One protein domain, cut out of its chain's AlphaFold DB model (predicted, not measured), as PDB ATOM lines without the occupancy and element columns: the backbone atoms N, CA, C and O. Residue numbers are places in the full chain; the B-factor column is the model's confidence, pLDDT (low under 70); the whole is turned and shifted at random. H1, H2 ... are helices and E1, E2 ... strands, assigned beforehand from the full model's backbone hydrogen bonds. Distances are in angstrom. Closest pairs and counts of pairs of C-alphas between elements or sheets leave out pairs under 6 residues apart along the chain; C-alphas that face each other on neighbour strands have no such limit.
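Overview. This is residues 2 to 9, 18 to 41 and 82 to 198 of the 369 residues of an uncharacterized protein of Bipolaris oryzae ATCC 44560 (UniProt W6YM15). A small three-stranded sheet has three helices, H4, H5 and H6, over one face; H4 and H5 form a side-by-side hairpin, and H6 runs past the sheet toward H1. Short helices H1, H2 and H3 are off the sheet. The 149 printed residues include six named helices, then strands E1 E2 E3, a meander, each strand the antiparallel neighbour of the one before. The class is mixed, in two layers; the whole is compact, radius of gyration of the C-alphas 16.7 A, spans 53 by 38 by 24 A.

Arrangement. E2, residues 180 to 186, is the inner strand, in hairpins with E1, residues 167 to 171, and E3, residues 189 to 196. N 169 and O 183 are 2.9 A apart, N 191 and O 184 2.8 A, within hydrogen-bond range. H4, residues 82 to 95, H5, residues 119 to 132, and H6, residues 135 to 154, are on the same face, at heights over the sheet of 10.1, 10.8 and 8.9 A. H6 lies over E3; the closest C-alphas, Ala 144 and Leu 189, are 6.2 A apart. H4 and H5 touch, a helical hairpin at a shallow tilt of 15 degrees; their closest C-alphas, Ile 85 and His 131, are 5.8 A apart. H1, residues 2 to 9, is close but not clearly touching H6, closest C-alphas Gly 5 and Leu 154, 6.8 A. H2, residues 18 to 23, and H3, residues 28 to 38, are apart from the sheet's strands. Every O i to N i+4 pair is within hydrogen-bond range in H2, H3, H5 and H6; H1 has 3 of 4, H4 6 of 10.

Along the chain. H6 spans 28.8 A, E3 22.8 A. C-alpha 2 of H1 is at (208.773, 182.438, 183.330), C-alpha 196 of E3 at (218.155, 219.089, 206.560).

Size, cuts and confidence. Cuts leave gaps of 18.4 A between C-alphas 9 and 18 and 43.8 A between 41 and 82. The links H4 to H5 and H6 to E1 are long. Residues 2 to 6 and 95 to 110 have pLDDT under 70.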
ATOM      1  N   GLU A   2     209.951 183.091 183.940       48.38
ATOM      2  CA  GLU A   2     208.773 182.438 183.330       48.38
ATOM      3  C   GLU A   2     208.099 181.366 184.207       48.38
ATOM      4  O   GLU A   2     206.872 181.328 184.272       48.38
ATOM      5  N   GLU A   3     208.863 180.538 184.932       53.91
ATOM      6  CA  GLU A   3     208.283 179.539 185.849       53.91
ATOM      7  C   GLU A   3     207.425 180.178 186.949       53.91
ATOM      8  O   GLU A   3     206.294 179.747 187.173       53.91
ATOM      9  N   ASN A   4     207.899 181.268 187.560       57.38
ATOM     10  CA  ASN A   4     207.137 182.002 188.574       57.38
ATOM     11  C   ASN A   4     205.838 182.576 187.987       57.38
ATOM     12  O   ASN A   4     204.812 182.586 188.661       57.38
ATOM     13  N   GLY A   5     205.844 183.003 186.717       62.84
ATOM     14  CA  GLY A   5     204.645 183.507 186.043       62.84
ATOM     15  C   GLY A   5     203.526 182.467 185.914       62.84
ATOM     16  O   GLY A   5     202.349 182.819 186.005       62.84
ATOM     17  N   LYS A   6     203.869 181.176 185.794       68.56
ATOM     18  CA  LYS A   6     202.882 180.082 185.779       68.56
ATOM     19  C   LYS A   6     202.174 179.926 187.129       68.56
ATOM     20  O   LYS A   6     200.981 179.642 187.142       68.56
ATOM     21  N   TRP A   7     202.873 180.161 188.244       77.12
ATOM     22  CA  TRP A   7     202.296 180.072 189.594       77.12
ATOM     23  C   TRP A   7     201.266 181.174 189.876       77.12
ATOM     24  O   TRP A   7     200.249 180.910 190.507       77.12
ATOM     25  N   PHE A   8     201.482 182.389 189.357       76.00
ATOM     26  CA  PHE A   8     200.524 183.491 189.512       76.00
ATOM     27  C   PHE A   8     199.283 183.368 188.620       76.00
ATOM     28  O   PHE A   8     198.265 183.989 188.915       76.00
ATOM     29  N   ARG A   9     199.330 182.576 187.537       80.25
ATOM     30  CA  ARG A   9     198.267 182.552 186.518       80.25
ATOM     31  C   ARG A   9     196.848 182.253 187.043       80.25
ATOM     32  O   ARG A   9     195.939 182.911 186.545       80.25
ATOM     33  N   SER A  18     187.330 193.106 178.133       84.31
ATOM     34  CA  SER A  18     187.485 194.392 177.436       84.31
ATOM     35  C   SER A  18     188.348 195.407 178.194       84.31
ATOM     36  O   SER A  18     189.123 196.121 177.566       84.31
ATOM     37  N   ARG A  19     188.282 195.432 179.538       81.38
ATOM     38  CA  ARG A  19     189.153 196.271 180.385       81.38
ATOM     39  C   ARG A  19     190.633 196.010 180.095       81.38
ATOM     40  O   ARG A  19     191.373 196.957 179.857       81.38
ATOM     41  N   PHE A  20     191.056 194.747 180.086       84.25
ATOM     42  CA  PHE A  20     192.458 194.372 179.896       84.25
ATOM     43  C   PHE A  20     192.894 194.470 178.433       84.25
ATOM     44  O   PHE A  20     193.999 194.931 178.172       84.25
ATOM     45  N   VAL A  21     192.023 194.138 177.476       88.62
ATOM     46  CA  VAL A  21     192.307 194.312 176.038       88.62
ATOM     47  C   VAL A  21     192.502 195.788 175.664       88.62
ATOM     48  O   VAL A  21     193.342 196.098 174.821       88.62
ATOM     49  N   THR A  22     191.756 196.704 176.286       86.31
ATOM     50  CA  THR A  22     191.942 198.155 176.114       86.31
ATOM     51  C   THR A  22     193.192 198.648 176.840       86.31
ATOM     52  O   THR A  22     194.009 199.331 176.232       86.31
ATOM     53  N   LEU A  23     193.405 198.224 178.088       86.19
ATOM     54  CA  LEU A  23     194.572 198.583 178.903       86.19
ATOM     55  C   LEU A  23     195.901 198.165 178.234       86.19
ATOM     56  O   LEU A  23     196.856 198.930 178.234       86.19
ATOM     57  N   GLN A  24     195.954 197.008 177.565       89.44
ATOM     58  CA  GLN A  24     197.111 196.572 176.757       89.44
ATOM     59  C   GLN A  24     197.425 197.509 175.572       89.44
ATOM     60  O   GLN A  24     198.560 197.554 175.083       89.44
ATOM     61  N   LYS A  25     196.423 198.248 175.077       90.62
ATOM     62  CA  LYS A  25     196.540 199.151 173.922       90.62
ATOM     63  C   LYS A  25     196.956 200.572 174.295       90.62
ATOM     64  O   LYS A  25     197.425 201.266 173.396       90.62
ATOM     65  N   GLN A  26     196.885 200.937 175.570       90.56
ATOM     66  CA  GLN A  26     197.145 202.287 176.065       90.56
ATOM     67  C   GLN A  26     198.575 202.469 176.601       90.56
ATOM     68  O   GLN A  26     199.249 201.495 176.954       90.56
ATOM     69  N   ASP A  27     199.021 203.720 176.688       90.75
ATOM     70  CA  ASP A  27     200.079 204.148 177.613       90.75
ATOM     71  C   ASP A  27     199.516 204.660 178.961       90.75
ATOM     72  O   ASP A  27     198.306 204.631 179.214       90.75
ATOM     73  N   ALA A  28     200.403 205.079 179.871       88.06
ATOM     74  CA  ALA A  28     200.034 205.555 181.206       88.06
ATOM     75  C   ALA A  28     199.185 206.845 181.198       88.06
ATOM     76  O   ALA A  28     198.308 206.997 182.058       88.06
ATOM     77  N   HIS A  29     199.414 207.748 180.240       88.12
ATOM     78  CA  HIS A  29     198.700 209.021 180.099       88.12
ATOM     79  C   HIS A  29     197.314 208.798 179.495       88.12
ATOM     80  O   HIS A  29     196.319 209.267 180.049       88.12
ATOM     81  N   GLU A  30     197.227 208.015 178.417       91.00
ATOM     82  CA  GLU A  30     195.964 207.617 177.783       91.00
ATOM     83  C   GLU A  30     195.045 206.890 178.771       91.00
ATOM     84  O   GLU A  30     193.866 207.236 178.898       91.00
ATOM     85  N   TYR A  31     195.584 205.909 179.509       87.81
ATOM     86  CA  TYR A  31     194.831 205.158 180.514       87.81
ATOM     87  C   TYR A  31     194.277 206.083 181.607       87.81
ATOM     88  O   TYR A  31     193.089 206.020 181.930       87.81
ATOM     89  N   ALA A  32     195.109 206.972 182.158       86.00
ATOM     90  CA  ALA A  32     194.690 207.878 183.223       86.00
ATOM     91  C   ALA A  32     193.705 208.956 182.745       86.00
ATOM     92  O   ALA A  32     192.757 209.276 183.463       86.00
ATOM     93  N   SER A  33     193.895 209.494 181.537       88.06
ATOM     94  CA  SER A  33     192.980 210.457 180.916       88.06
ATOM     95  C   SER A  33     191.593 209.844 180.709       88.06
ATOM     96  O   SER A  33     190.586 210.398 181.155       88.06
ATOM     97  N   ILE A  34     191.535 208.634 180.141       87.81
ATOM     98  CA  ILE A  34     190.277 207.911 179.919       87.81
ATOM     99  C   ILE A  34     189.625 207.500 181.244       87.81
ATOM    100  O   ILE A  34     188.407 207.625 181.372       87.81
ATOM    101  N   PHE A  35     190.392 207.082 182.253       85.94
ATOM    102  CA  PHE A  35     189.867 206.804 183.596       85.94
ATOM    103  C   PHE A  35     189.177 208.036 184.216       85.94
ATOM    104  O   PHE A  35     188.020 207.941 184.631       85.94
ATOM    105  N   LYS A  36     189.846 209.201 184.210       85.19
ATOM    106  CA  LYS A  36     189.295 210.473 184.720       85.19
ATOM    107  C   LYS A  36     188.070 210.941 183.926       85.19
ATOM    108  O   LYS A  36     187.116 211.432 184.514       85.19
ATOM    109  N   GLY A  37     188.102 210.819 182.596       88.50
ATOM    110  CA  GLY A  37     187.044 211.331 181.720       88.50
ATOM    111  C   GLY A  37     185.800 210.442 181.629       88.50
ATOM    112  O   GLY A  37     184.695 210.952 181.478       88.50
ATOM    113  N   SER A  38     185.956 209.117 181.722       87.44
ATOM    114  CA  SER A  38     184.842 208.159 181.595       87.44
ATOM    115  C   SER A  38     184.180 207.781 182.922       87.44
ATOM    116  O   SER A  38     183.095 207.197 182.914       87.44
ATOM    117  N   ALA A  39     184.844 208.058 184.050       86.69
ATOM    118  CA  ALA A  39     184.472 207.564 185.373       86.69
ATOM    119  C   ALA A  39     184.289 206.030 185.445       86.69
ATOM    120  O   ALA A  39     183.459 205.529 186.204       86.69
ATOM    121  N   GLN A  40     185.057 205.269 184.650       81.50
ATOM    122  CA  GLN A  40     185.018 203.802 184.632       81.50
ATOM    123  C   GLN A  40     186.330 203.171 185.140       81.50
ATOM    124  O   GLN A  40     187.400 203.526 184.646       81.50
ATOM    125  N   PRO A  41     186.275 202.171 186.047       78.69
ATOM    126  CA  PRO A  41     185.075 201.658 186.707       78.69
ATOM    127  C   PRO A  41     184.586 202.610 187.827       78.69
ATOM    128  O   PRO A  41     185.420 203.245 188.478       78.69
ATOM    129  N   VAL A  82     224.115 214.746 203.725       95.56
ATOM    130  CA  VAL A  82     223.228 215.627 202.936       95.56
ATOM    131  C   VAL A  82     223.987 216.527 201.949       95.56
ATOM    132  O   VAL A  82     223.497 216.663 200.829       95.56
ATOM    133  N   PRO A  83     225.177 217.089 202.264       94.75
ATOM    134  CA  PRO A  83     225.954 217.848 201.284       94.75
ATOM    135  C   PRO A  83     226.296 217.052 200.013       94.75
ATOM    136  O   PRO A  83     226.193 217.584 198.911       94.75
ATOM    137  N   GLU A  84     226.649 215.771 200.144       95.69
ATOM    138  CA  GLU A  84     226.974 214.899 199.008       95.69
ATOM    139  C   GLU A  84     225.715 214.536 198.210       95.69
ATOM    140  O   GLU A  84     225.710 214.601 196.980       95.69
ATOM    141  N   ILE A  85     224.616 214.236 198.912       96.81
ATOM    142  CA  ILE A  85     223.301 213.963 198.312       96.81
ATOM    143  C   ILE A  85     222.803 215.184 197.517       96.81
ATOM    144  O   ILE A  85     222.289 215.044 196.405       96.81
ATOM    145  N   ALA A  86     222.991 216.391 198.054       94.94
ATOM    146  CA  ALA A  86     222.597 217.640 197.409       94.94
ATOM    147  C   ALA A  86     223.407 217.919 196.138       94.94
ATOM    148  O   ALA A  86     222.813 218.329 195.146       94.94
ATOM    149  N   VAL A  87     224.715 217.637 196.115       94.75
ATOM    150  CA  VAL A  87     225.524 217.731 194.882       94.75
ATOM    151  C   VAL A  87     224.976 216.798 193.796       94.75
ATOM    152  O   VAL A  87     224.781 217.232 192.663       94.75
ATOM    153  N   VAL A  88     224.631 215.550 194.135       94.38
ATOM    154  CA  VAL A  88     224.023 214.603 193.178       94.38
ATOM    155  C   VAL A  88     222.647 215.079 192.692       94.38
ATOM    156  O   VAL A  88     222.330 214.942 191.513       94.38
ATOM    157  N   ALA A  89     221.831 215.686 193.556       92.50
ATOM    158  CA  ALA A  89     220.558 216.276 193.140       92.50
ATOM    159  C   ALA A  89     220.728 217.560 192.300       92.50
ATOM    160  O   ALA A  89     219.894 217.839 191.442       92.50
ATOM    161  N   GLN A  90     221.809 218.323 192.485       90.19
ATOM    162  CA  GLN A  90     222.131 219.483 191.645       90.19
ATOM    163  C   GLN A  90     222.552 219.074 190.226       90.19
ATOM    164  O   GLN A  90     222.232 219.797 189.286       90.19
ATOM    165  N   GLU A  91     223.166 217.897 190.033       86.81
ATOM    166  CA  GLU A  91     223.425 217.329 188.695       86.81
ATOM    167  C   GLU A  91     222.130 217.071 187.895       86.81
ATOM    168  O   GLU A  91     222.162 217.069 186.663       86.81
ATOM    169  N   LEU A  92     220.988 216.871 188.570       84.00
ATOM    170  CA  LEU A  92     219.687 216.696 187.917       84.00
ATOM    171  C   LEU A  92     219.065 218.019 187.458       84.00
ATOM    172  O   LEU A  92     218.404 218.012 186.426       84.00
ATOM    173  N   LEU A  93     219.263 219.133 188.180       79.06
ATOM    174  CA  LEU A  93     218.547 220.399 187.938       79.06
ATOM    175  C   LEU A  93     218.600 220.899 186.478       79.06
ATOM    176  O   LEU A  93     217.538 221.233 185.960       79.06
ATOM    177  N   PRO A  94     219.747 220.896 185.761       70.31
ATOM    178  CA  PRO A  94     219.807 221.334 184.358       70.31
ATOM    179  C   PRO A  94     219.074 220.409 183.373       70.31
ATOM    180  O   PRO A  94     219.023 220.702 182.181       70.31
ATOM    181  N   LEU A  95     218.589 219.261 183.849       67.50
ATOM    182  CA  LEU A  95     217.893 218.233 183.079       67.50
ATOM    183  C   LEU A  95     216.392 218.169 183.416       67.50
ATOM    184  O   LEU A  95     215.691 217.331 182.846       67.50
ATOM    185  N   LEU A  96     215.913 218.996 184.355       65.75
ATOM    186  CA  LEU A  96     214.504 219.087 184.741       65.75
ATOM    187  C   LEU A  96     213.806 220.212 183.976       65.75
ATOM    188  O   LEU A  96     214.383 221.276 183.767       65.75
ATOM    189  N   ASP A  97     212.536 219.993 183.647       52.31
ATOM    190  CA  ASP A  97     211.595 221.047 183.259       52.31
ATOM    191  C   ASP A  97     210.636 221.294 184.446       52.31
ATOM    192  O   ASP A  97     210.233 220.348 185.133       52.31
ATOM    193  N   GLU A  98     210.317 222.550 184.765       44.78
ATOM    194  CA  GLU A  98     209.763 222.925 186.079       44.78
ATOM    195  C   GLU A  98     208.239 222.662 186.219       44.78
ATOM    196  O   GLU A  98     207.426 223.564 186.020       44.78
ATOM    197  N   SER A  99     207.803 221.450 186.622       37.75
ATOM    198  CA  SER A  99     206.384 221.199 187.008       37.75
ATOM    199  C   SER A  99     206.116 219.986 187.951       37.75
ATOM    200  O   SER A  99     206.807 218.970 187.896       37.75
ATOM    201  N   TRP A 100     205.110 220.076 188.861       40.06
ATOM    202  CA  TRP A 100     204.898 219.113 189.986       40.06
ATOM    203  C   TRP A 100     203.454 218.990 190.612       40.06
ATOM    204  O   TRP A 100     202.665 219.926 190.492       40.06
ATOM    205  N   SER A 101     203.113 217.812 191.218       33.94
ATOM    206  CA  SER A 101     202.095 217.307 192.230       33.94
ATOM    207  C   SER A 101     202.244 215.736 192.433       33.94
ATOM    208  O   SER A 101     203.384 215.285 192.406       33.94
ATOM    209  N   ASN A 102     201.204 214.874 192.641       38.66
ATOM    210  CA  ASN A 102     201.305 213.395 192.967       38.66
ATOM    211  C   ASN A 102     199.945 212.619 192.765       38.66
ATOM    212  O   ASN A 102     198.957 213.233 193.185       38.66
ATOM    213  N   PRO A 103     199.767 211.394 192.139       37.75
ATOM    214  CA  PRO A 103     200.260 210.055 192.581       37.75
ATOM    215  C   PRO A 103     200.398 208.909 191.483       37.75
ATOM    216  O   PRO A 103     201.062 209.089 190.472       37.75
ATOM    217  N   GLU A 104     199.802 207.710 191.698       35.50
ATOM    218  CA  GLU A 104     200.282 206.341 191.363       35.50
ATOM    219  C   GLU A 104     199.835 205.655 190.040       35.50
ATOM    220  O   GLU A 104     200.659 205.026 189.375       35.50
ATOM    221  N   PHE A 105     198.577 205.797 189.597       47.84
ATOM    222  CA  PHE A 105     198.354 205.946 188.145       47.84
ATOM    223  C   PHE A 105     198.644 207.415 187.818       47.84
ATOM    224  O   PHE A 105     198.785 208.223 188.734       47.84
ATOM    225  N   LEU A 106     198.598 207.833 186.551       49.78
ATOM    226  CA  LEU A 106     198.748 209.249 186.175       49.78
ATOM    227  C   LEU A 106     197.510 210.116 186.560       49.78
ATOM    228  O   LEU A 106     197.071 211.015 185.843       49.78
ATOM    229  N   LEU A 107     196.909 209.830 187.725       44.84
ATOM    230  CA  LEU A 107     195.854 210.584 188.403       44.84
ATOM    231  C   LEU A 107     196.323 212.015 188.705       44.84
ATOM    232  O   LEU A 107     195.524 212.944 188.605       44.84
ATOM    233  N   SER A 108     197.628 212.176 188.933       48.06
ATOM    234  CA  SER A 108     198.375 213.419 188.796       48.06
ATOM    235  C   SER A 108     199.703 213.122 188.079       48.06
ATOM    236  O   SER A 108     200.470 212.241 188.448       48.06
ATOM    237  N   ASP A 109     199.879 213.877 187.013       52.25
ATOM    238  CA  ASP A 109     200.863 213.979 185.933       52.25
ATOM    239  C   ASP A 109     202.267 214.501 186.304       52.25
ATOM    240  O   ASP A 109     202.743 215.454 185.694       52.25
ATOM    241  N   LYS A 110     202.899 213.987 187.363       61.19
ATOM    242  CA  LYS A 110     203.773 214.863 188.156       61.19
ATOM    243  C   LYS A 110     205.125 214.318 188.601       61.19
ATOM    244  O   LYS A 110     205.292 213.128 188.848       61.19
ATOM    245  N   GLY A 111     206.078 215.247 188.746       72.81
ATOM    246  CA  GLY A 111     207.488 214.886 188.698       72.81
ATOM    247  C   GLY A 111     207.835 214.335 187.313       72.81
ATOM    248  O   GLY A 111     207.026 214.377 186.388       72.81
ATOM    249  N   MET A 112     209.034 213.790 187.164       84.50
ATOM    250  CA  MET A 112     209.433 213.113 185.932       84.50
ATOM    251  C   MET A 112     209.244 211.611 186.048       84.50
ATOM    252  O   MET A 112     209.763 210.996 186.983       84.50
ATOM    253  N   ARG A 113     208.602 211.006 185.050       89.62
ATOM    254  CA  ARG A 113     208.431 209.558 184.972       89.62
ATOM    255  C   ARG A 113     209.635 208.878 184.307       89.62
ATOM    256  O   ARG A 113     210.058 209.237 183.208       89.62
ATOM    257  N   LEU A 114     210.215 207.886 184.980       92.31
ATOM    258  CA  LEU A 114     211.508 207.295 184.614       92.31
ATOM    259  C   LEU A 114     211.488 206.481 183.309       92.31
ATOM    260  O   LEU A 114     212.549 206.284 182.718       92.31
ATOM    261  N   ASP A 115     210.335 206.010 182.826       92.44
ATOM    262  CA  ASP A 115     210.218 205.354 181.516       92.44
ATOM    263  C   ASP A 115     210.075 206.340 180.339       92.44
ATOM    264  O   ASP A 115     210.310 205.933 179.197       92.44
ATOM    265  N   GLU A 116     209.850 207.632 180.607       90.88
ATOM    266  CA  GLU A 116     209.628 208.694 179.608       90.88
ATOM    267  C   GLU A 116     210.867 209.590 179.377       90.88
ATOM    268  O   GLU A 116     211.066 210.102 178.277       90.88
ATOM    269  N   VAL A 117     211.763 209.724 180.363       88.75
ATOM    270  CA  VAL A 117     212.962 210.591 180.279       88.75
ATOM    271  C   VAL A 117     214.182 209.940 179.610       88.75
ATOM    272  O   VAL A 117     214.267 208.718 179.480       88.75
ATOM    273  N   ALA A 118     215.185 210.730 179.214       90.69
ATOM    274  CA  ALA A 118     216.439 210.223 178.642       90.69
ATOM    275  C   ALA A 118     217.255 209.368 179.637       90.69
ATOM    276  O   ALA A 118     217.207 209.587 180.846       90.69
ATOM    277  N   LEU A 119     218.071 208.424 179.137       92.06
ATOM    278  CA  LEU A 119     218.861 207.500 179.974       92.06
ATOM    279  C   LEU A 119     219.751 208.217 181.006       92.06
ATOM    280  O   LEU A 119     219.856 207.747 182.132       92.06
ATOM    281  N   ALA A 120     220.346 209.361 180.651       90.38
ATOM    282  CA  ALA A 120     221.155 210.159 181.576       90.38
ATOM    283  C   ALA A 120     220.359 210.590 182.822       90.38
ATOM    284  O   ALA A 120     220.840 210.438 183.942       90.38
ATOM    285  N   ILE A 121     219.111 211.032 182.626       89.62
ATOM    286  CA  ILE A 121     218.199 211.436 183.700       89.62
ATOM    287  C   ILE A 121     217.842 210.225 184.566       89.62
ATOM    288  O   ILE A 121     217.954 210.304 185.784       89.62
ATOM    289  N   ARG A 122     217.514 209.074 183.955       93.44
ATOM    290  CA  ARG A 122     217.225 207.820 184.686       93.44
ATOM    291  C   ARG A 122     218.394 207.417 185.587       93.44
ATOM    292  O   ARG A 122     218.193 207.130 186.763       93.44
ATOM    293  N   THR A 123     219.610 207.419 185.042       94.00
ATOM    294  CA  THR A 123     220.833 207.075 185.779       94.00
ATOM    295  C   THR A 123     221.081 208.048 186.930       94.00
ATOM    296  O   THR A 123     221.360 207.602 188.039       94.00
ATOM    297  N   ALA A 124     220.920 209.356 186.710       93.12
ATOM    298  CA  ALA A 124     221.074 210.360 187.760       93.12
ATOM    299  C   ALA A 124     219.979 210.257 188.847       93.12
ATOM    300  O   ALA A 124     220.285 210.361 190.031       93.12
ATOM    301  N   SER A 125     218.727 209.951 188.482       94.56
ATOM    302  CA  SER A 125     217.639 209.683 189.440       94.56
ATOM    303  C   SER A 125     217.915 208.458 190.320       94.56
ATOM    304  O   SER A 125     217.654 208.485 191.521       94.56
ATOM    305  N   LEU A 126     218.467 207.384 189.743       96.81
ATOM    306  CA  LEU A 126     218.847 206.185 190.496       96.81
ATOM    307  C   LEU A 126     220.091 206.422 191.366       96.81
ATOM    308  O   LEU A 126     220.102 205.993 192.516       96.81
ATOM    309  N   LYS A 127     221.081 207.180 190.873       97.00
ATOM    310  CA  LYS A 127     222.246 207.637 191.650       97.00
ATOM    311  C   LYS A 127     221.812 208.477 192.860       97.00
ATOM    312  O   LYS A 127     222.341 208.282 193.949       97.00
ATOM    313  N   LEU A 128     220.816 209.357 192.711       96.88
ATOM    314  CA  LEU A 128     220.255 210.113 193.836       96.88
ATOM    315  C   LEU A 128     219.675 209.182 194.916       96.88
ATOM    316  O   LEU A 128     219.968 209.367 196.097       96.88
ATOM    317  N   LEU A 129     218.910 208.151 194.538       96.88
ATOM    318  CA  LEU A 129     218.420 207.144 195.491       96.88
ATOM    319  C   LEU A 129     219.561 206.363 196.157       96.88
ATOM    320  O   LEU A 129     219.519 206.154 197.366       96.88
ATOM    321  N   GLU A 130     220.572 205.958 195.390       97.75
ATOM    322  CA  GLU A 130     221.737 205.209 195.879       97.75
ATOM    323  C   GLU A 130     222.552 205.992 196.915       97.75
ATOM    324  O   GLU A 130     222.952 205.426 197.927       97.75
ATOM    325  N   HIS A 131     222.742 207.298 196.704       97.12
ATOM    326  CA  HIS A 131     223.416 208.180 197.663       97.12
ATOM    327  C   HIS A 131     222.550 208.541 198.885       97.12
ATOM    328  O   HIS A 131     223.094 208.893 199.929       97.12
ATOM    329  N   THR A 132     221.217 208.491 198.772       97.69
ATOM    330  CA  THR A 132     220.299 208.926 199.846       97.69
ATOM    331  C   THR A 132     219.916 207.805 200.812       97.69
ATOM    332  O   THR A 132     219.693 208.051 201.998       97.69
ATOM    333  N   LEU A 133     219.777 206.579 200.307       97.19
ATOM    334  CA  LEU A 133     219.294 205.429 201.070       97.19
ATOM    335  C   LEU A 133     220.456 204.602 201.634       97.19
ATOM    336  O   LEU A 133     221.595 204.698 201.185       97.19
ATOM    337  N   SER A 134     220.169 203.720 202.592       97.00
ATOM    338  CA  SER A 134     221.116 202.644 202.917       97.00
ATOM    339  C   SER A 134     221.338 201.713 201.708       97.00
ATOM    340  O   SER A 134     220.443 201.587 200.860       97.00
ATOM    341  N   PRO A 135     222.465 200.977 201.637       96.75
ATOM    342  CA  PRO A 135     222.703 200.002 200.572       96.75
ATOM    343  C   PRO A 135     221.578 198.962 200.448       96.75
ATOM    344  O   PRO A 135     221.131 198.648 199.342       96.75
ATOM    345  N   GLU A 136     221.060 198.455 201.570       94.12
ATOM    346  CA  GLU A 136     219.940 197.514 201.566       94.12
ATOM    347  C   GLU A 136     218.617 198.190 201.184       94.12
ATOM    348  O   GLU A 136     217.802 197.590 200.482       94.12
ATOM    349  N   GLY A 137     218.409 199.437 201.610       93.75
ATOM    350  CA  GLY A 137     217.262 200.269 201.253       93.75
ATOM    351  C   GLY A 137     217.179 200.543 199.754       93.75
ATOM    352  O   GLY A 137     216.111 200.398 199.157       93.75
ATOM    353  N   TYR A 138     218.313 200.851 199.124       96.81
ATOM    354  CA  TYR A 138     218.418 201.023 197.679       96.81
ATOM    355  C   TYR A 138     218.154 199.712 196.926       96.81
ATOM    356  O   TYR A 138     217.314 199.678 196.024       96.81
ATOM    357  N   GLN A 139     218.759 198.590 197.339       95.69
ATOM    358  CA  GLN A 139     218.461 197.288 196.720       95.69
ATOM    359  C   GLN A 139     216.991 196.872 196.895       95.69
ATOM    360  O   GLN A 139     216.404 196.283 195.984       95.69
ATOM    361  N   LYS A 140     216.363 197.220 198.024       91.56
ATOM    362  CA  LYS A 140     214.928 197.025 198.276       91.56
ATOM    363  C   LYS A 140     214.065 197.901 197.358       91.56
ATOM    364  O   LYS A 140     213.075 197.402 196.825       91.56
ATOM    365  N   ALA A 141     214.458 199.153 197.109       93.12
ATOM    366  CA  ALA A 141     213.795 200.028 196.142       93.12
ATOM    367  C   ALA A 141     213.862 199.455 194.712       93.12
ATOM    368  O   ALA A 141     212.825 199.268 194.075       93.12
ATOM    369  N   LEU A 142     215.052 199.042 194.252       95.44
ATOM    370  CA  LEU A 142     215.222 198.344 192.968       95.44
ATOM    371  C   LEU A 142     214.440 197.016 192.910       95.44
ATOM    372  O   LEU A 142     213.980 196.602 191.846       95.44
ATOM    373  N   GLY A 143     214.275 196.333 194.046       93.25
ATOM    374  CA  GLY A 143     213.426 195.150 194.182       93.25
ATOM    375  C   GLY A 143     211.951 195.451 193.901       93.25
ATOM    376  O   GLY A 143     211.345 194.777 193.069       93.25
ATOM    377  N   ALA A 144     211.397 196.491 194.530       90.19
ATOM    378  CA  ALA A 144     210.028 196.949 194.286       90.19
ATOM    379  C   ALA A 144     209.812 197.363 192.818       90.19
ATOM    380  O   ALA A 144     208.827 196.955 192.202       90.19
ATOM    381  N   MET A 145     210.786 198.064 192.226       93.75
ATOM    382  CA  MET A 145     210.783 198.410 190.801       93.75
ATOM    383  C   MET A 145     210.667 197.166 189.902       93.75
ATOM    384  O   MET A 145     209.786 197.085 189.045       93.75
ATOM    385  N   ARG A 146     211.481 196.134 190.149       94.38
ATOM    386  CA  ARG A 146     211.441 194.864 189.395       94.38
ATOM    387  C   ARG A 146     210.132 194.087 189.589       94.38
ATOM    388  O   ARG A 146     209.657 193.446 188.649       94.38
ATOM    389  N   ILE A 147     209.537 194.145 190.785       88.94
ATOM    390  CA  ILE A 147     208.211 193.566 191.071       88.94
ATOM    391  C   ILE A 147     207.132 194.278 190.244       88.94
ATOM    392  O   ILE A 147     206.288 193.606 189.649       88.94
ATOM    393  N   ASN A 148     207.210 195.606 190.109       89.94
ATOM    394  CA  ASN A 148     206.292 196.376 189.274       89.94
ATOM    395  C   ASN A 148     206.310 195.909 187.817       89.94
ATOM    396  O   ASN A 148     205.282 195.529 187.259       89.94
ATOM    397  N   GLY A 149     207.494 195.819 187.211       91.06
ATOM    398  CA  GLY A 149     207.593 195.318 185.844       91.06
ATOM    399  C   GLY A 149     207.237 193.844 185.681       91.06
ATOM    400  O   GLY A 149     206.768 193.442 184.614       91.06
ATOM    401  N   PHE A 150     207.388 193.029 186.728       90.81
ATOM    402  CA  PHE A 150     206.863 191.666 186.726       90.81
ATOM    403  C   PHE A 150     205.328 191.654 186.666       90.81
ATOM    404  O   PHE A 150     204.793 190.962 185.800       90.81
ATOM    405  N   LEU A 151     204.625 192.467 187.470       86.81
ATOM    406  CA  LEU A 151     203.169 192.649 187.344       86.81
ATOM    407  C   LEU A 151     202.790 193.093 185.926       86.81
ATOM    408  O   LEU A 151     201.928 192.477 185.301       86.81
ATOM    409  N   GLY A 152     203.464 194.114 185.394       89.56
ATOM    410  CA  GLY A 152     203.237 194.616 184.040       89.56
ATOM    411  C   GLY A 152     203.303 193.537 182.963       89.56
ATOM    412  O   GLY A 152     202.427 193.456 182.102       89.56
ATOM    413  N   ARG A 153     204.305 192.652 183.051       91.75
ATOM    414  CA  ARG A 153     204.441 191.479 182.175       91.75
ATOM    415  C   ARG A 153     203.338 190.437 182.407       91.75
ATOM    416  O   ARG A 153     202.871 189.858 181.435       91.75
ATOM    417  N   LEU A 154     202.886 190.221 183.646       88.44
ATOM    418  CA  LEU A 154     201.792 189.285 183.955       88.44
ATOM    419  C   LEU A 154     200.431 189.715 183.384       88.44
ATOM    420  O   LEU A 154     199.643 188.847 183.006       88.44
ATOM    421  N   VAL A 155     200.146 191.022 183.321       87.19
ATOM    422  CA  VAL A 155     198.871 191.569 182.808       87.19
ATOM    423  C   VAL A 155     198.962 192.115 181.373       87.19
ATOM    424  O   VAL A 155     198.032 192.768 180.901       87.19
ATOM    425  N   ASN A 156     200.064 191.830 180.664       90.88
ATOM    426  CA  ASN A 156     200.375 192.304 179.305       90.88
ATOM    427  C   ASN A 156     200.419 193.845 179.138       90.88
ATOM    428  O   ASN A 156     200.244 194.352 178.033       90.88
ATOM    429  N   ALA A 157     200.690 194.604 180.204       91.25
ATOM    430  CA  ALA A 157     200.608 196.070 180.232       91.25
ATOM    431  C   ALA A 157     201.948 196.819 180.442       91.25
ATOM    432  O   ALA A 157     201.979 197.792 181.205       91.25
ATOM    433  N   PRO A 158     203.066 196.447 179.780       93.44
ATOM    434  CA  PRO A 158     204.375 197.056 180.037       93.44
ATOM    435  C   PRO A 158     204.444 198.559 179.712       93.44
ATOM    436  O   PRO A 158     205.323 199.249 180.214       93.44
ATOM    437  N   ARG A 159     203.518 199.094 178.903       91.81
ATOM    438  CA  ARG A 159     203.434 200.534 178.585       91.81
ATOM    439  C   ARG A 159     202.783 201.390 179.679       91.81
ATOM    440  O   ARG A 159     202.874 202.607 179.625       91.81
ATOM    441  N   ILE A 160     202.149 200.757 180.666       88.69
ATOM    442  CA  ILE A 160     201.551 201.424 181.834       88.69
ATOM    443  C   ILE A 160     202.372 201.099 183.088       88.69
ATOM    444  O   ILE A 160     202.634 201.975 183.914       88.69
ATOM    445  N   CYS A 161     202.790 199.839 183.212       89.94
ATOM    446  CA  CYS A 161     203.442 199.282 184.386       89.94
ATOM    447  C   CYS A 161     204.690 198.492 183.959       89.94
ATOM    448  O   CYS A 161     204.587 197.428 183.357       89.94
ATOM    449  N   ASN A 162     205.878 199.022 184.231       93.19
ATOM    450  CA  ASN A 162     207.176 198.404 183.972       93.19
ATOM    451  C   ASN A 162     208.172 198.725 185.103       93.19
ATOM    452  O   ASN A 162     207.848 199.435 186.058       93.19
ATOM    453  N   ASP A 163     209.391 198.191 184.997       94.75
ATOM    454  CA  ASP A 163     210.472 198.380 185.971       94.75
ATOM    455  C   ASP A 163     210.837 199.866 186.212       94.75
ATOM    456  O   ASP A 163     211.411 200.191 187.243       94.75
ATOM    457  N   LEU A 164     210.494 200.776 185.293       95.00
ATOM    458  CA  LEU A 164     210.792 202.214 185.336       95.00
ATOM    459  C   LEU A 164     209.534 203.100 185.432       95.00
ATOM    460  O   LEU A 164     209.638 204.317 185.317       95.00
ATOM    461  N   SER A 165     208.355 202.525 185.687       93.00
ATOM    462  CA  SER A 165     207.097 203.268 185.883       93.00
ATOM    463  C   SER A 165     207.015 203.925 187.267       93.00
ATOM    464  O   SER A 165     206.130 203.625 188.068       93.00
ATOM    465  N   TYR A 166     207.979 204.798 187.538       91.81
ATOM    466  CA  TYR A 166     208.184 205.523 188.786       91.81
ATOM    467  C   TYR A 166     208.423 206.995 188.484       91.81
ATOM    468  O   TYR A 166     209.028 207.319 187.464       91.81
ATOM    469  N   ASN A 167     207.978 207.873 189.373       88.19
ATOM    470  CA  ASN A 167     208.140 209.313 189.255       88.19
ATOM    471  C   ASN A 167     209.161 209.819 190.278       88.19
ATOM    472  O   ASN A 167     209.150 209.374 191.427       88.19
ATOM    473  N   LEU A 168     210.002 210.771 189.870       89.81
ATOM    474  CA  LEU A 168     210.859 211.562 190.757       89.81
ATOM    475  C   LEU A 168     210.369 213.012 190.787       89.81
ATOM    476  O   LEU A 168     210.253 213.653 189.744       89.81
ATOM    477  N   ALA A 169     210.141 213.543 191.984       84.88
ATOM    478  CA  ALA A 169     209.734 214.923 192.220       84.88
ATOM    479  C   ALA A 169     210.660 215.578 193.250       84.88
ATOM    480  O   ALA A 169     210.707 215.115 194.385       84.88
ATOM    481  N   LEU A 170     211.370 216.652 192.892       84.50
ATOM    482  CA  LEU A 170     212.121 217.446 193.872       84.50
ATOM    483  C   LEU A 170     211.178 218.365 194.663       84.50
ATOM    484  O   LEU A 170     210.206 218.891 194.123       84.50
ATOM    485  N   LEU A 171     211.477 218.556 195.947       81.19
ATOM    486  CA  LEU A 171     210.714 219.378 196.887       81.19
ATOM    487  C   LEU A 171     211.627 220.490 197.422       81.19
ATOM    488  O   LEU A 171     212.437 220.272 198.324       81.19
ATOM    489  N   GLY A 172     211.498 221.684 196.844       79.44
ATOM    490  CA  GLY A 172     212.444 222.784 197.055       79.44
ATOM    491  C   GLY A 172     213.754 222.600 196.277       79.44
ATOM    492  O   GLY A 172     213.918 221.650 195.513       79.44
ATOM    493  N   THR A 173     214.689 223.533 196.454       84.19
ATOM    494  CA  THR A 173     215.985 223.521 195.760       84.19
ATOM    495  C   THR A 173     217.013 222.695 196.541       84.19
ATOM    496  O   THR A 173     217.256 223.012 197.707       84.19
ATOM    497  N   PRO A 174     217.671 221.692 195.925       91.00
ATOM    498  CA  PRO A 174     218.767 220.949 196.540       91.00
ATOM    499  C   PRO A 174     219.847 221.844 197.154       91.00
ATOM    500  O   PRO A 174     220.494 222.629 196.455       91.00
ATOM    501  N   SER A 175     220.046 221.720 198.468       89.25
ATOM    502  CA  SER A 175     220.869 222.635 199.266       89.25
ATOM    503  C   SER A 175     221.763 221.898 200.263       89.25
ATOM    504  O   SER A 175     221.411 220.850 200.802       89.25
ATOM    505  N   LEU A 176     222.934 222.480 200.526       89.19
ATOM    506  CA  LEU A 176     223.899 221.988 201.515       89.19
ATOM    507  C   LEU A 176     223.511 222.382 202.954       89.19
ATOM    508  O   LEU A 176     224.038 221.818 203.908       89.19
ATOM    509  N   THR A 177     222.640 223.387 203.112       83.62
ATOM    510  CA  THR A 177     222.361 224.056 204.400       83.62
ATOM    511  C   THR A 177     220.874 224.295 204.663       83.62
ATOM    512  O   THR A 177     220.447 224.301 205.816       83.62
ATOM    513  N   SER A 178     220.079 224.493 203.612       88.44
ATOM    514  CA  SER A 178     218.633 224.741 203.680       88.44
ATOM    515  C   SER A 178     217.854 223.424 203.601       88.44
ATOM    516  O   SER A 178     218.359 222.467 203.012       88.44
ATOM    517  N   PRO A 179     216.630 223.344 204.149       89.56
ATOM    518  CA  PRO A 179     215.814 222.146 204.018       89.56
ATOM    519  C   PRO A 179     215.332 221.964 202.578       89.56
ATOM    520  O   PRO A 179     214.832 222.900 201.954       89.56
ATOM    521  N   TRP A 180     215.461 220.742 202.072       89.94
ATOM    522  CA  TRP A 180     214.967 220.328 200.761       89.94
ATOM    523  C   TRP A 180     214.641 218.836 200.796       89.94
ATOM    524  O   TRP A 180     214.967 218.135 201.753       89.94
ATOM    525  N   GLY A 181     213.984 218.327 199.766       90.94
ATOM    526  CA  GLY A 181     213.603 216.927 199.730       90.94
ATOM    527  C   GLY A 181     213.289 216.429 198.336       90.94
ATOM    528  O   GLY A 181     213.461 217.137 197.345       90.94
ATOM    529  N   PHE A 182     212.796 215.199 198.271       91.00
ATOM    530  CA  PHE A 182     212.207 214.647 197.062       91.00
ATOM    531  C   PHE A 182     211.247 213.499 197.375       91.00
ATOM    532  O   PHE A 182     211.362 212.815 198.394       91.00
ATOM    533  N   SER A 183     210.306 213.267 196.466       88.94
ATOM    534  CA  SER A 183     209.458 212.080 196.449       88.94
ATOM    535  C   SER A 183     209.892 211.168 195.305       88.94
ATOM    536  O   SER A 183     210.082 211.629 194.179       88.94
ATOM    537  N   PHE A 184     210.011 209.870 195.579       90.62
ATOM    538  CA  PHE A 184     210.196 208.838 194.559       90.62
ATOM    539  C   PHE A 184     209.084 207.803 194.698       90.62
ATOM    540  O   PHE A 184     208.996 207.133 195.731       90.62
ATOM    541  N   TYR A 185     208.198 207.701 193.705       87.25
ATOM    542  CA  TYR A 185     206.957 206.947 193.875       87.25
ATOM    543  C   TYR A 185     206.435 206.232 192.624       87.25
ATOM    544  O   TYR A 185     206.590 206.686 191.495       87.25
ATOM    545  N   GLY A 186     205.773 205.102 192.855       83.81
ATOM    546  CA  GLY A 186     205.096 204.248 191.883       83.81
ATOM    547  C   GLY A 186     204.419 203.079 192.609       83.81
ATOM    548  O   GLY A 186     204.498 202.974 193.830       83.81
ATOM    549  N   HIS A 187     203.781 202.174 191.869       82.06
ATOM    550  CA  HIS A 187     202.767 201.253 192.414       82.06
ATOM    551  C   HIS A 187     203.221 200.253 193.509       82.06
ATOM    552  O   HIS A 187     202.403 199.700 194.232       82.06
ATOM    553  N   TYR A 188     204.526 200.017 193.675       82.12
ATOM    554  CA  TYR A 188     205.057 199.155 194.752       82.12
ATOM    555  C   TYR A 188     206.020 199.862 195.714       82.12
ATOM    556  O   TYR A 188     206.636 199.216 196.562       82.12
ATOM    557  N   LEU A 189     206.211 201.173 195.564       85.94
ATOM    558  CA  LEU A 189     207.109 201.952 196.410       85.94
ATOM    559  C   LEU A 189     206.718 203.422 196.339       85.94
ATOM    560  O   LEU A 189     206.806 204.023 195.276       85.94
ATOM    561  N   CYS A 190     206.395 204.011 197.485       85.94
ATOM    562  CA  CYS A 190     206.390 205.453 197.680       85.94
ATOM    563  C   CYS A 190     207.433 205.776 198.754       85.94
ATOM    564  O   CYS A 190     207.441 205.139 199.808       85.94
ATOM    565  N   LEU A 191     208.319 206.725 198.465       89.06
ATOM    566  CA  LEU A 191     209.264 207.323 199.400       89.06
ATOM    567  C   LEU A 191     209.050 208.833 199.359       89.06
ATOM    568  O   LEU A 191     209.051 209.422 198.280       89.06
ATOM    569  N   ASN A 192     208.899 209.453 200.525       87.19
ATOM    570  CA  ASN A 192     208.935 210.904 200.678       87.19
ATOM    571  C   ASN A 192     210.083 211.230 201.620       87.19
ATOM    572  O   ASN A 192     210.141 210.686 202.725       87.19
ATOM    573  N   ILE A 193     211.014 212.050 201.143       92.12
ATOM    574  CA  ILE A 193     212.308 212.276 201.772       92.12
ATOM    575  C   ILE A 193     212.462 213.767 202.043       92.12
ATOM    576  O   ILE A 193     212.388 214.567 201.114       92.12
ATOM    577  N   LEU A 194     212.705 214.130 203.303       92.31
ATOM    578  CA  LEU A 194     213.146 215.466 203.710       92.31
ATOM    579  C   LEU A 194     214.574 215.373 204.251       92.31
ATOM    580  O   LEU A 194     214.863 214.504 205.072       92.31
ATOM    581  N   LEU A 195     215.437 216.282 203.806       93.69
ATOM    582  CA  LEU A 195     216.843 216.393 204.174       93.69
ATOM    583  C   LEU A 195     217.093 217.781 204.775       93.69
ATOM    584  O   LEU A 195     216.719 218.801 204.193       93.69
ATOM    585  N   TYR A 196     217.737 217.831 205.940       92.31
ATOM    586  CA  TYR A 196     218.155 219.089 206.560       92.31
ATOM    587  C   TYR A 196     219.373 218.865 207.456       92.31
ATOM    588  O   TYR A 196     219.367 217.970 208.298       92.31
ATOM    589  N   ARG A 197     220.417 219.689 207.291       90.31
ATOM    590  CA  ARG A 197     221.715 219.538 207.979       90.31
ATOM    591  C   ARG A 197     222.289 218.130 207.785       90.31
ATOM    592  O   ARG A 197     222.702 217.815 206.680       90.31
ATOM    593  N   ASN A 198     222.279 217.289 208.815       93.88
ATOM    594  CA  ASN A 198     222.728 215.894 208.768       93.88
ATOM    595  C   ASN A 198     221.606 214.917 209.166       93.88
ATOM    596  O   ASN A 198     221.885 213.802 209.601       93.88
TER     597      ASN A 198